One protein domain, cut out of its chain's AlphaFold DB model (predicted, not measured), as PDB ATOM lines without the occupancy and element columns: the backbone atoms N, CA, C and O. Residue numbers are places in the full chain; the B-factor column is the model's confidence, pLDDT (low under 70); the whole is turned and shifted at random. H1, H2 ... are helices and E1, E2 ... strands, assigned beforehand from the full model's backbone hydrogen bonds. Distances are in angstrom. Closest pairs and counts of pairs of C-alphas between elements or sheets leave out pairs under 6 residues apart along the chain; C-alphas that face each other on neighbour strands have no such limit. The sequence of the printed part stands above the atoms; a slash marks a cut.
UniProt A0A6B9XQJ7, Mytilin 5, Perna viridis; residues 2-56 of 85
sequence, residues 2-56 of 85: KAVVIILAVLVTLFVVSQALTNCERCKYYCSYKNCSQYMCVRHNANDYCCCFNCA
ATOM      1  N   LYS A   2      53.506  38.249 -56.919       75.00
ATOM      2  CA  LYS A   2      53.293  39.452 -56.077       75.00
ATOM      3  C   LYS A   2      51.882  40.061 -56.184       75.00
ATOM      4  O   LYS A   2      51.266  40.334 -55.165       75.00
ATOM      5  N   ALA A   3      51.343  40.196 -57.399       86.56
ATOM      6  CA  ALA A   3      49.996  40.734 -57.616       86.56
ATOM      7  C   ALA A   3      48.887  39.860 -56.999       86.56
ATOM      8  O   ALA A   3      47.955  40.381 -56.405       86.56
ATOM      9  N   VAL A   4      49.023  38.531 -57.075       88.25
ATOM     10  CA  VAL A   4      48.054  37.583 -56.495       88.25
ATOM     11  C   VAL A   4      48.038  37.687 -54.970       88.25
ATOM     12  O   VAL A   4      46.969  37.703 -54.373       88.25
ATOM     13  N   VAL A   5      49.212  37.831 -54.344       87.81
ATOM     14  CA  VAL A   5      49.333  38.024 -52.889       87.81
ATOM     15  C   VAL A   5      48.697  39.344 -52.450       87.81
ATOM     16  O   VAL A   5      47.985  39.371 -51.451       87.81
ATOM     17  N   ILE A   6      48.899  40.426 -53.210       89.94
ATOM     18  CA  ILE A   6      48.282  41.729 -52.917       89.94
ATOM     19  C   ILE A   6      46.756  41.643 -53.035       89.94
ATOM     20  O   ILE A   6      46.052  42.096 -52.138       89.94
ATOM     21  N   ILE A   7      46.238  41.019 -54.095       90.38
ATOM     22  CA  ILE A   7      44.791  40.843 -54.291       90.38
ATOM     23  C   ILE A   7      44.186  40.011 -53.152       90.38
ATOM     24  O   ILE A   7      43.167  40.404 -52.591       90.38
ATOM     25  N   LEU A   8      44.831  38.909 -52.758       88.88
ATOM     26  CA  LEU A   8      44.401  38.095 -51.616       88.88
ATOM     27  C   LEU A   8      44.364  38.901 -50.314       88.88
ATOM     28  O   LEU A   8      43.373  38.838 -49.592       88.88
ATOM     29  N   ALA A   9      45.402  39.688 -50.030       83.88
ATOM     30  CA  ALA A   9      45.443  40.528 -48.834       83.88
ATOM     31  C   ALA A   9      44.299  41.556 -48.814       83.88
ATOM     32  O   ALA A   9      43.655  41.732 -47.780       83.88
ATOM     33  N   VAL A  10      44.002  42.188 -49.955       88.75
ATOM     34  CA  VAL A  10      42.885  43.140 -50.090       88.75
ATOM     35  C   VAL A  10      41.531  42.453 -49.893       88.75
ATOM     36  O   VAL A  10      40.663  42.983 -49.207       88.75
ATOM     37  N   LEU A  11      41.333  41.257 -50.450       85.06
ATOM     38  CA  LEU A  11      40.079  40.518 -50.271       85.06
ATOM     39  C   LEU A  11      39.856  40.119 -48.808       85.06
ATOM     40  O   LEU A  11      38.745  40.254 -48.298       85.06
ATOM     41  N   VAL A  12      40.910  39.683 -48.116       81.75
ATOM     42  CA  VAL A  12      40.833  39.327 -46.693       81.75
ATOM     43  C   VAL A  12      40.471  40.546 -45.843       81.75
ATOM     44  O   VAL A  12      39.588  40.448 -44.990       81.75
ATOM     45  N   THR A  13      41.091  41.706 -46.078       73.69
ATOM     46  CA  THR A  13      40.769  42.917 -45.305       73.69
ATOM     47  C   THR A  13      39.338  43.384 -45.555       73.69
ATOM     48  O   THR A  13      38.621  43.671 -44.596       73.69
ATOM     49  N   LEU A  14      38.873  43.372 -46.809       70.19
ATOM     50  CA  LEU A  14      37.483  43.691 -47.151       70.19
ATOM     51  C   LEU A  14      36.488  42.738 -46.481       70.19
ATOM     52  O   LEU A  14      35.461  43.182 -45.963       70.19
ATOM     53  N   PHE A  15      36.795  41.441 -46.438       73.06
ATOM     54  CA  PHE A  15      35.935  40.443 -45.807       73.06
ATOM     55  C   PHE A  15      35.836  40.635 -44.284       73.06
ATOM     56  O   PHE A  15      34.751  40.515 -43.712       73.06
ATOM     57  N   VAL A  16      36.939  40.983 -43.614       70.62
ATOM     58  CA  VAL A  16      36.945  41.266 -42.166       70.62
ATOM     59  C   VAL A  16      36.157  42.540 -41.840       70.62
ATOM     60  O   VAL A  16      35.389  42.553 -40.876       70.62
ATOM     61  N   VAL A  17      36.299  43.593 -42.651       66.25
ATOM     62  CA  VAL A  17      35.560  44.858 -42.472       66.25
ATOM     63  C   VAL A  17      34.060  44.656 -42.689       66.25
ATOM     64  O   VAL A  17      33.256  45.119 -41.881       66.25
ATOM     65  N   SER A  18      33.681  43.913 -43.732       62.59
ATOM     66  CA  SER A  18      32.279  43.596 -44.040       62.59
ATOM     67  C   SER A  18      31.586  42.883 -42.877       62.59
ATOM     68  O   SER A  18      30.492  43.270 -42.476       62.59
ATOM     69  N   GLN A  19      32.247  41.884 -42.285       60.31
ATOM     70  CA  GLN A  19      31.700  41.147 -41.145       60.31
ATOM     71  C   GLN A  19      31.494  42.045 -39.918       60.31
ATOM     72  O   GLN A  19      30.423  42.017 -39.309       60.31
ATOM     73  N   ALA A  20      32.476  42.893 -39.599       58.41
ATOM     74  CA  ALA A  20      32.373  43.830 -38.481       58.41
ATOM     75  C   ALA A  20      31.192  44.806 -38.656       58.41
ATOM     76  O   ALA A  20      30.417  45.020 -37.723       58.41
ATOM     77  N   LEU A  21      31.001  45.338 -39.869       62.03
ATOM     78  CA  LEU A  21      29.865  46.205 -40.203       62.03
ATOM     79  C   LEU A  21      28.526  45.478 -40.027       62.03
ATOM     80  O   LEU A  21      27.624  46.001 -39.373       62.03
ATOM     81  N   THR A  22      28.404  44.251 -40.547       68.62
ATOM     82  CA  THR A  22      27.156  43.478 -40.434       68.62
ATOM     83  C   THR A  22      26.780  43.164 -38.988       68.62
ATOM     84  O   THR A  22      25.602  43.214 -38.635       68.62
ATOM     85  N   ASN A  23      27.762  42.896 -38.127       68.38
ATOM     86  CA  ASN A  23      27.507  42.584 -36.724       68.38
ATOM     87  C   ASN A  23      27.103  43.831 -35.925       68.38
ATOM     88  O   ASN A  23      26.201  43.755 -35.086       68.38
ATOM     89  N   CYS A  24      27.667  44.999 -36.239       67.44
ATOM     90  CA  CYS A  24      27.225  46.253 -35.632       67.44
ATOM     91  C   CYS A  24      25.831  46.698 -36.096       67.44
ATOM     92  O   CYS A  24      25.052  47.196 -35.281       67.44
ATOM     93  N   GLU A  25      25.462  46.475 -37.359       71.94
ATOM     94  CA  GLU A  25      24.087  46.724 -37.824       71.94
ATOM     95  C   GLU A  25      23.077  45.787 -37.141       71.94
ATOM     96  O   GLU A  25      22.003  46.217 -36.712       71.94
ATOM     97  N   ARG A  26      23.442  44.516 -36.928       76.31
ATOM     98  CA  ARG A  26      22.626  43.582 -36.129       76.31
ATOM     99  C   ARG A  26      22.452  44.060 -34.686       76.31
ATOM    100  O   ARG A  26      21.348  43.980 -34.154       76.31
ATOM    101  N   CYS A  27      23.508  44.603 -34.075       75.81
ATOM    102  CA  CYS A  27      23.453  45.190 -32.733       75.81
ATOM    103  C   CYS A  27      22.439  46.341 -32.655       75.81
ATOM    104  O   CYS A  27      21.588  46.365 -31.764       75.81
ATOM    105  N   LYS A  28      22.466  47.251 -33.632       76.00
ATOM    106  CA  LYS A  28      21.502  48.352 -33.743       76.00
ATOM    107  C   LYS A  28      20.062  47.844 -33.804       76.00
ATOM    108  O   LYS A  28      19.217  48.315 -33.042       76.00
ATOM    109  N   TYR A  29      19.786  46.875 -34.681       78.44
ATOM    110  CA  TYR A  29      18.446  46.304 -34.825       78.44
ATOM    111  C   TYR A  29      17.968  45.644 -33.526       78.44
ATOM    112  O   TYR A  29      16.859  45.908 -33.065       78.44
ATOM    113  N   TYR A  30      18.831  44.849 -32.892       76.75
ATOM    114  CA  TYR A  30      18.535  44.187 -31.624       76.75
ATOM    115  C   TYR A  30      18.218  45.181 -30.497       76.75
ATOM    116  O   TYR A  30      17.223  45.021 -29.788       76.75
ATOM    117  N   CYS A  31      19.026  46.233 -30.346       76.44
ATOM    118  CA  CYS A  31      18.789  47.259 -29.333       76.44
ATOM    119  C   CYS A  31      17.508  48.055 -29.616       76.44
ATOM    120  O   CYS A  31      16.746  48.338 -28.692       76.44
ATOM    121  N   SER A  32      17.220  48.351 -30.886       79.69
ATOM    122  CA  SER A  32      15.962  48.994 -31.276       79.69
ATOM    123  C   SER A  32      14.753  48.112 -30.960       79.69
ATOM    124  O   SER A  32      13.767  48.612 -30.427       79.69
ATOM    125  N   TYR A  33      14.828  46.805 -31.237       78.44
ATOM    126  CA  TYR A  33      13.770  45.844 -30.908       78.44
ATOM    127  C   TYR A  33      13.505  45.772 -29.397       78.44
ATOM    128  O   TYR A  33      12.364  45.646 -28.959       78.44
ATOM    129  N   LYS A  34      14.555  45.924 -28.581       72.56
ATOM    130  CA  LYS A  34      14.460  46.002 -27.117       72.56
ATOM    131  C   LYS A  34      14.028  47.372 -26.576       72.56
ATOM    132  O   LYS A  34      14.082  47.585 -25.364       72.56
ATOM    133  N   ASN A  35      13.588  48.289 -27.442       79.94
ATOM    134  CA  ASN A  35      13.209  49.657 -27.082       79.94
ATOM    135  C   ASN A  35      14.325  50.396 -26.320       79.94
ATOM    136  O   ASN A  35      14.070  51.077 -25.324       79.94
ATOM    137  N   CYS A  36      15.571  50.221 -26.762       79.56
ATOM    138  CA  CYS A  36      16.740  50.939 -26.265       79.56
ATOM    139  C   CYS A  36      17.013  52.174 -27.115       79.56
ATOM    140  O   CYS A  36      17.014  52.095 -28.342       79.56
ATOM    141  N   SER A  37      17.281  53.313 -26.473       81.88
ATOM    142  CA  SER A  37      17.539  54.561 -27.200       81.88
ATOM    143  C   SER A  37      18.986  54.690 -27.688       81.88
ATOM    144  O   SER A  37      19.282  55.559 -28.504       81.88
ATOM    145  N   GLN A  38      19.907  53.892 -27.146       77.44
ATOM    146  CA  GLN A  38      21.339  53.975 -27.431       77.44
ATOM    147  C   GLN A  38      21.952  52.574 -27.534       77.44
ATOM    148  O   GLN A  38      21.480  51.625 -26.909       77.44
ATOM    149  N   TYR A  39      23.023  52.443 -28.316       80.00
ATOM    150  CA  TYR A  39      23.788  51.205 -28.448       80.00
ATOM    151  C   TYR A  39      25.268  51.497 -28.711       80.00
ATOM    152  O   TYR A  39      25.619  52.556 -29.230       80.00
ATOM    153  N   MET A  40      26.133  50.547 -28.365       78.75
ATOM    154  CA  MET A  40      27.562  50.556 -28.666       78.75
ATOM    155  C   MET A  40      27.953  49.204 -29.255       78.75
ATOM    156  O   MET A  40      27.539  48.159 -28.754       78.75
ATOM    157  N   CYS A  41      28.769  49.237 -30.303       77.19
ATOM    158  CA  CYS A  41      29.355  48.056 -30.916       77.19
ATOM    159  C   CYS A  41      30.877  48.203 -30.929       77.19
ATOM    160  O   CYS A  41      31.390  49.217 -31.404       77.19
ATOM    161  N   VAL A  42      31.594  47.214 -30.397       76.69
ATOM    162  CA  VAL A  42      33.062  47.219 -30.333       76.69
ATOM    163  C   VAL A  42      33.591  45.876 -30.802       76.69
ATOM    164  O   VAL A  42      33.189  44.836 -30.291       76.69
ATOM    165  N   ARG A  43      34.547  45.892 -31.732       70.50
ATOM    166  CA  ARG A  43      35.282  44.694 -32.142       70.50
ATOM    167  C   ARG A  43      36.569  44.568 -31.335       70.50
ATOM    168  O   ARG A  43      37.407  45.466 -31.372       70.50
ATOM    169  N   HIS A  44      36.749  43.449 -30.640       70.12
ATOM    170  CA  HIS A  44      37.963  43.149 -29.881       70.12
ATOM    171  C   HIS A  44      38.373  41.683 -30.077       70.12
ATOM    172  O   HIS A  44      37.591  40.769 -29.819       70.12
ATOM    173  N   ASN A  45      39.605  41.453 -30.549       70.25
ATOM    174  CA  ASN A  45      40.162  40.122 -30.838       70.25
ATOM    175  C   ASN A  45      39.213  39.216 -31.642       70.25
ATOM    176  O   ASN A  45      38.878  38.118 -31.208       70.25
ATOM    177  N   ALA A  46      38.751  39.702 -32.799       71.88
ATOM    178  CA  ALA A  46      37.809  39.029 -33.708       71.88
ATOM    179  C   ALA A  46      36.393  38.760 -33.162       71.88
ATOM    180  O   ALA A  46      35.549  38.288 -33.919       71.88
ATOM    181  N   ASN A  47      36.114  39.121 -31.910       68.19
ATOM    182  CA  ASN A  47      34.778  39.085 -31.333       68.19
ATOM    183  C   ASN A  47      34.130  40.464 -31.446       68.19
ATOM    184  O   ASN A  47      34.790  41.483 -31.229       68.19
ATOM    185  N   ASP A  48      32.839  40.485 -31.754       70.25
ATOM    186  CA  ASP A  48      32.045  41.707 -31.789       70.25
ATOM    187  C   ASP A  48      31.167  41.761 -30.537       70.25
ATOM    188  O   ASP A  48      30.364  40.867 -30.274       70.25
ATOM    189  N   TYR A  49      31.344  42.812 -29.747       74.88
ATOM    190  CA  TYR A  49      30.606  43.065 -28.520       74.88
ATOM    191  C   TYR A  49      29.522  44.097 -28.802       74.88
ATOM    192  O   TYR A  49      29.801  45.165 -29.349       74.88
ATOM    193  N   CYS A  50      28.294  43.783 -28.403       78.25
ATOM    194  CA  CYS A  50      27.140  44.661 -28.521       78.25
ATOM    195  C   CYS A  50      26.615  45.014 -27.129       78.25
ATOM    196  O   CYS A  50      26.382  44.128 -26.305       78.25
ATOM    197  N   CYS A  51      26.396  46.300 -26.878       78.44
ATOM    198  CA  CYS A  51      25.790  46.795 -25.648       78.44
ATOM    199  C   CYS A  51      24.640  47.740 -25.990       78.44
ATOM    200  O   CYS A  51      24.811  48.652 -26.796       78.44
ATOM    201  N   CYS A  52      23.486  47.550 -25.356       79.88
ATOM    202  CA  CYS A  52      22.343  48.450 -25.473       79.88
ATOM    203  C   CYS A  52      22.217  49.296 -24.201       79.88
ATOM    204  O   CYS A  52      22.427  48.787 -23.100       79.88
ATOM    205  N   PHE A  53      21.831  50.561 -24.341       79.06
ATOM    206  CA  PHE A  53      21.677  51.501 -23.233       79.06
ATOM    207  C   PHE A  53      20.308  52.180 -23.282       79.06
ATOM    208  O   PHE A  53      19.720  52.347 -24.353       79.06
ATOM    209  N   ASN A  54      19.833  52.601 -22.106       74.50
ATOM    210  CA  ASN A  54      18.572  53.325 -21.931       74.50
ATOM    211  C   ASN A  54      17.377  52.605 -22.591       74.50
ATOM    212  O   ASN A  54      16.721  53.117 -23.497       74.50
ATOM    213  N   CYS A  55      17.173  51.358 -22.171       78.44
ATOM    214  CA  CYS A  55      16.099  50.481 -22.617       78.44
ATOM    215  C   CYS A  55      14.861  50.633 -21.740       78.44
ATOM    216  O   CYS A  55      14.985  50.653 -20.514       78.44
ATOM    217  N   ALA A  56      13.685  50.657 -22.373       68.06
ATOM    218  CA  ALA A  56      12.388  50.834 -21.717       68.06
ATOM    219  C   ALA A  56      12.035  49.736 -20.689       68.06
ATOM    220  O   ALA A  56      11.173  49.954 -19.845       68.06
TER     221      ALA A  56
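This is residues 2 to 56 of the 85 residues of the protein "Mytilin 5" of Perna viridis (UniProt A0A6B9XQJ7). A two-stranded hairpin, E1 and E2, packs on residues 19 to 33 of one long helix, H1, whose residues 2 to 15 stick out free. The printed part has 55 residues, in the order H1, E1, E2, with antiparallel strands; the class is mixed, helices and strands. It is a rod spanning 55 by 18 by 11 A, only just extended, close to loose, with a radius of gyration of the C-alphas of 15.4 A.

E1 is residues 36 to 44, 22.9 A long, and E2 residues 47 to 55, 23.6 A, ending at C-alpha 55 (16.099, 50.481, -22.617). H1 is residues 2 to 33, 47.3 A, beginning at C-alpha 2 (53.293, 39.452, -56.077).

E1 and E2 form an antiparallel hairpin at 163 degrees, with N 40 and O 51 at 2.8 A. The closest C-alphas of H1 and E1 are Cys 24 and Cys 41, 5.5 A; of H1 and E2, Cys 31 and Cys 52, 5.4 A. In H1 every O i to N i+4 pair is within hydrogen-bond range.

The C-alphas of Lys 2 and Ala 56, the two farthest apart, are 54.6 A apart. The printed part has no cut, and both links are tight. Residues 17 to 24, 47 and 56 are under pLDDT 70.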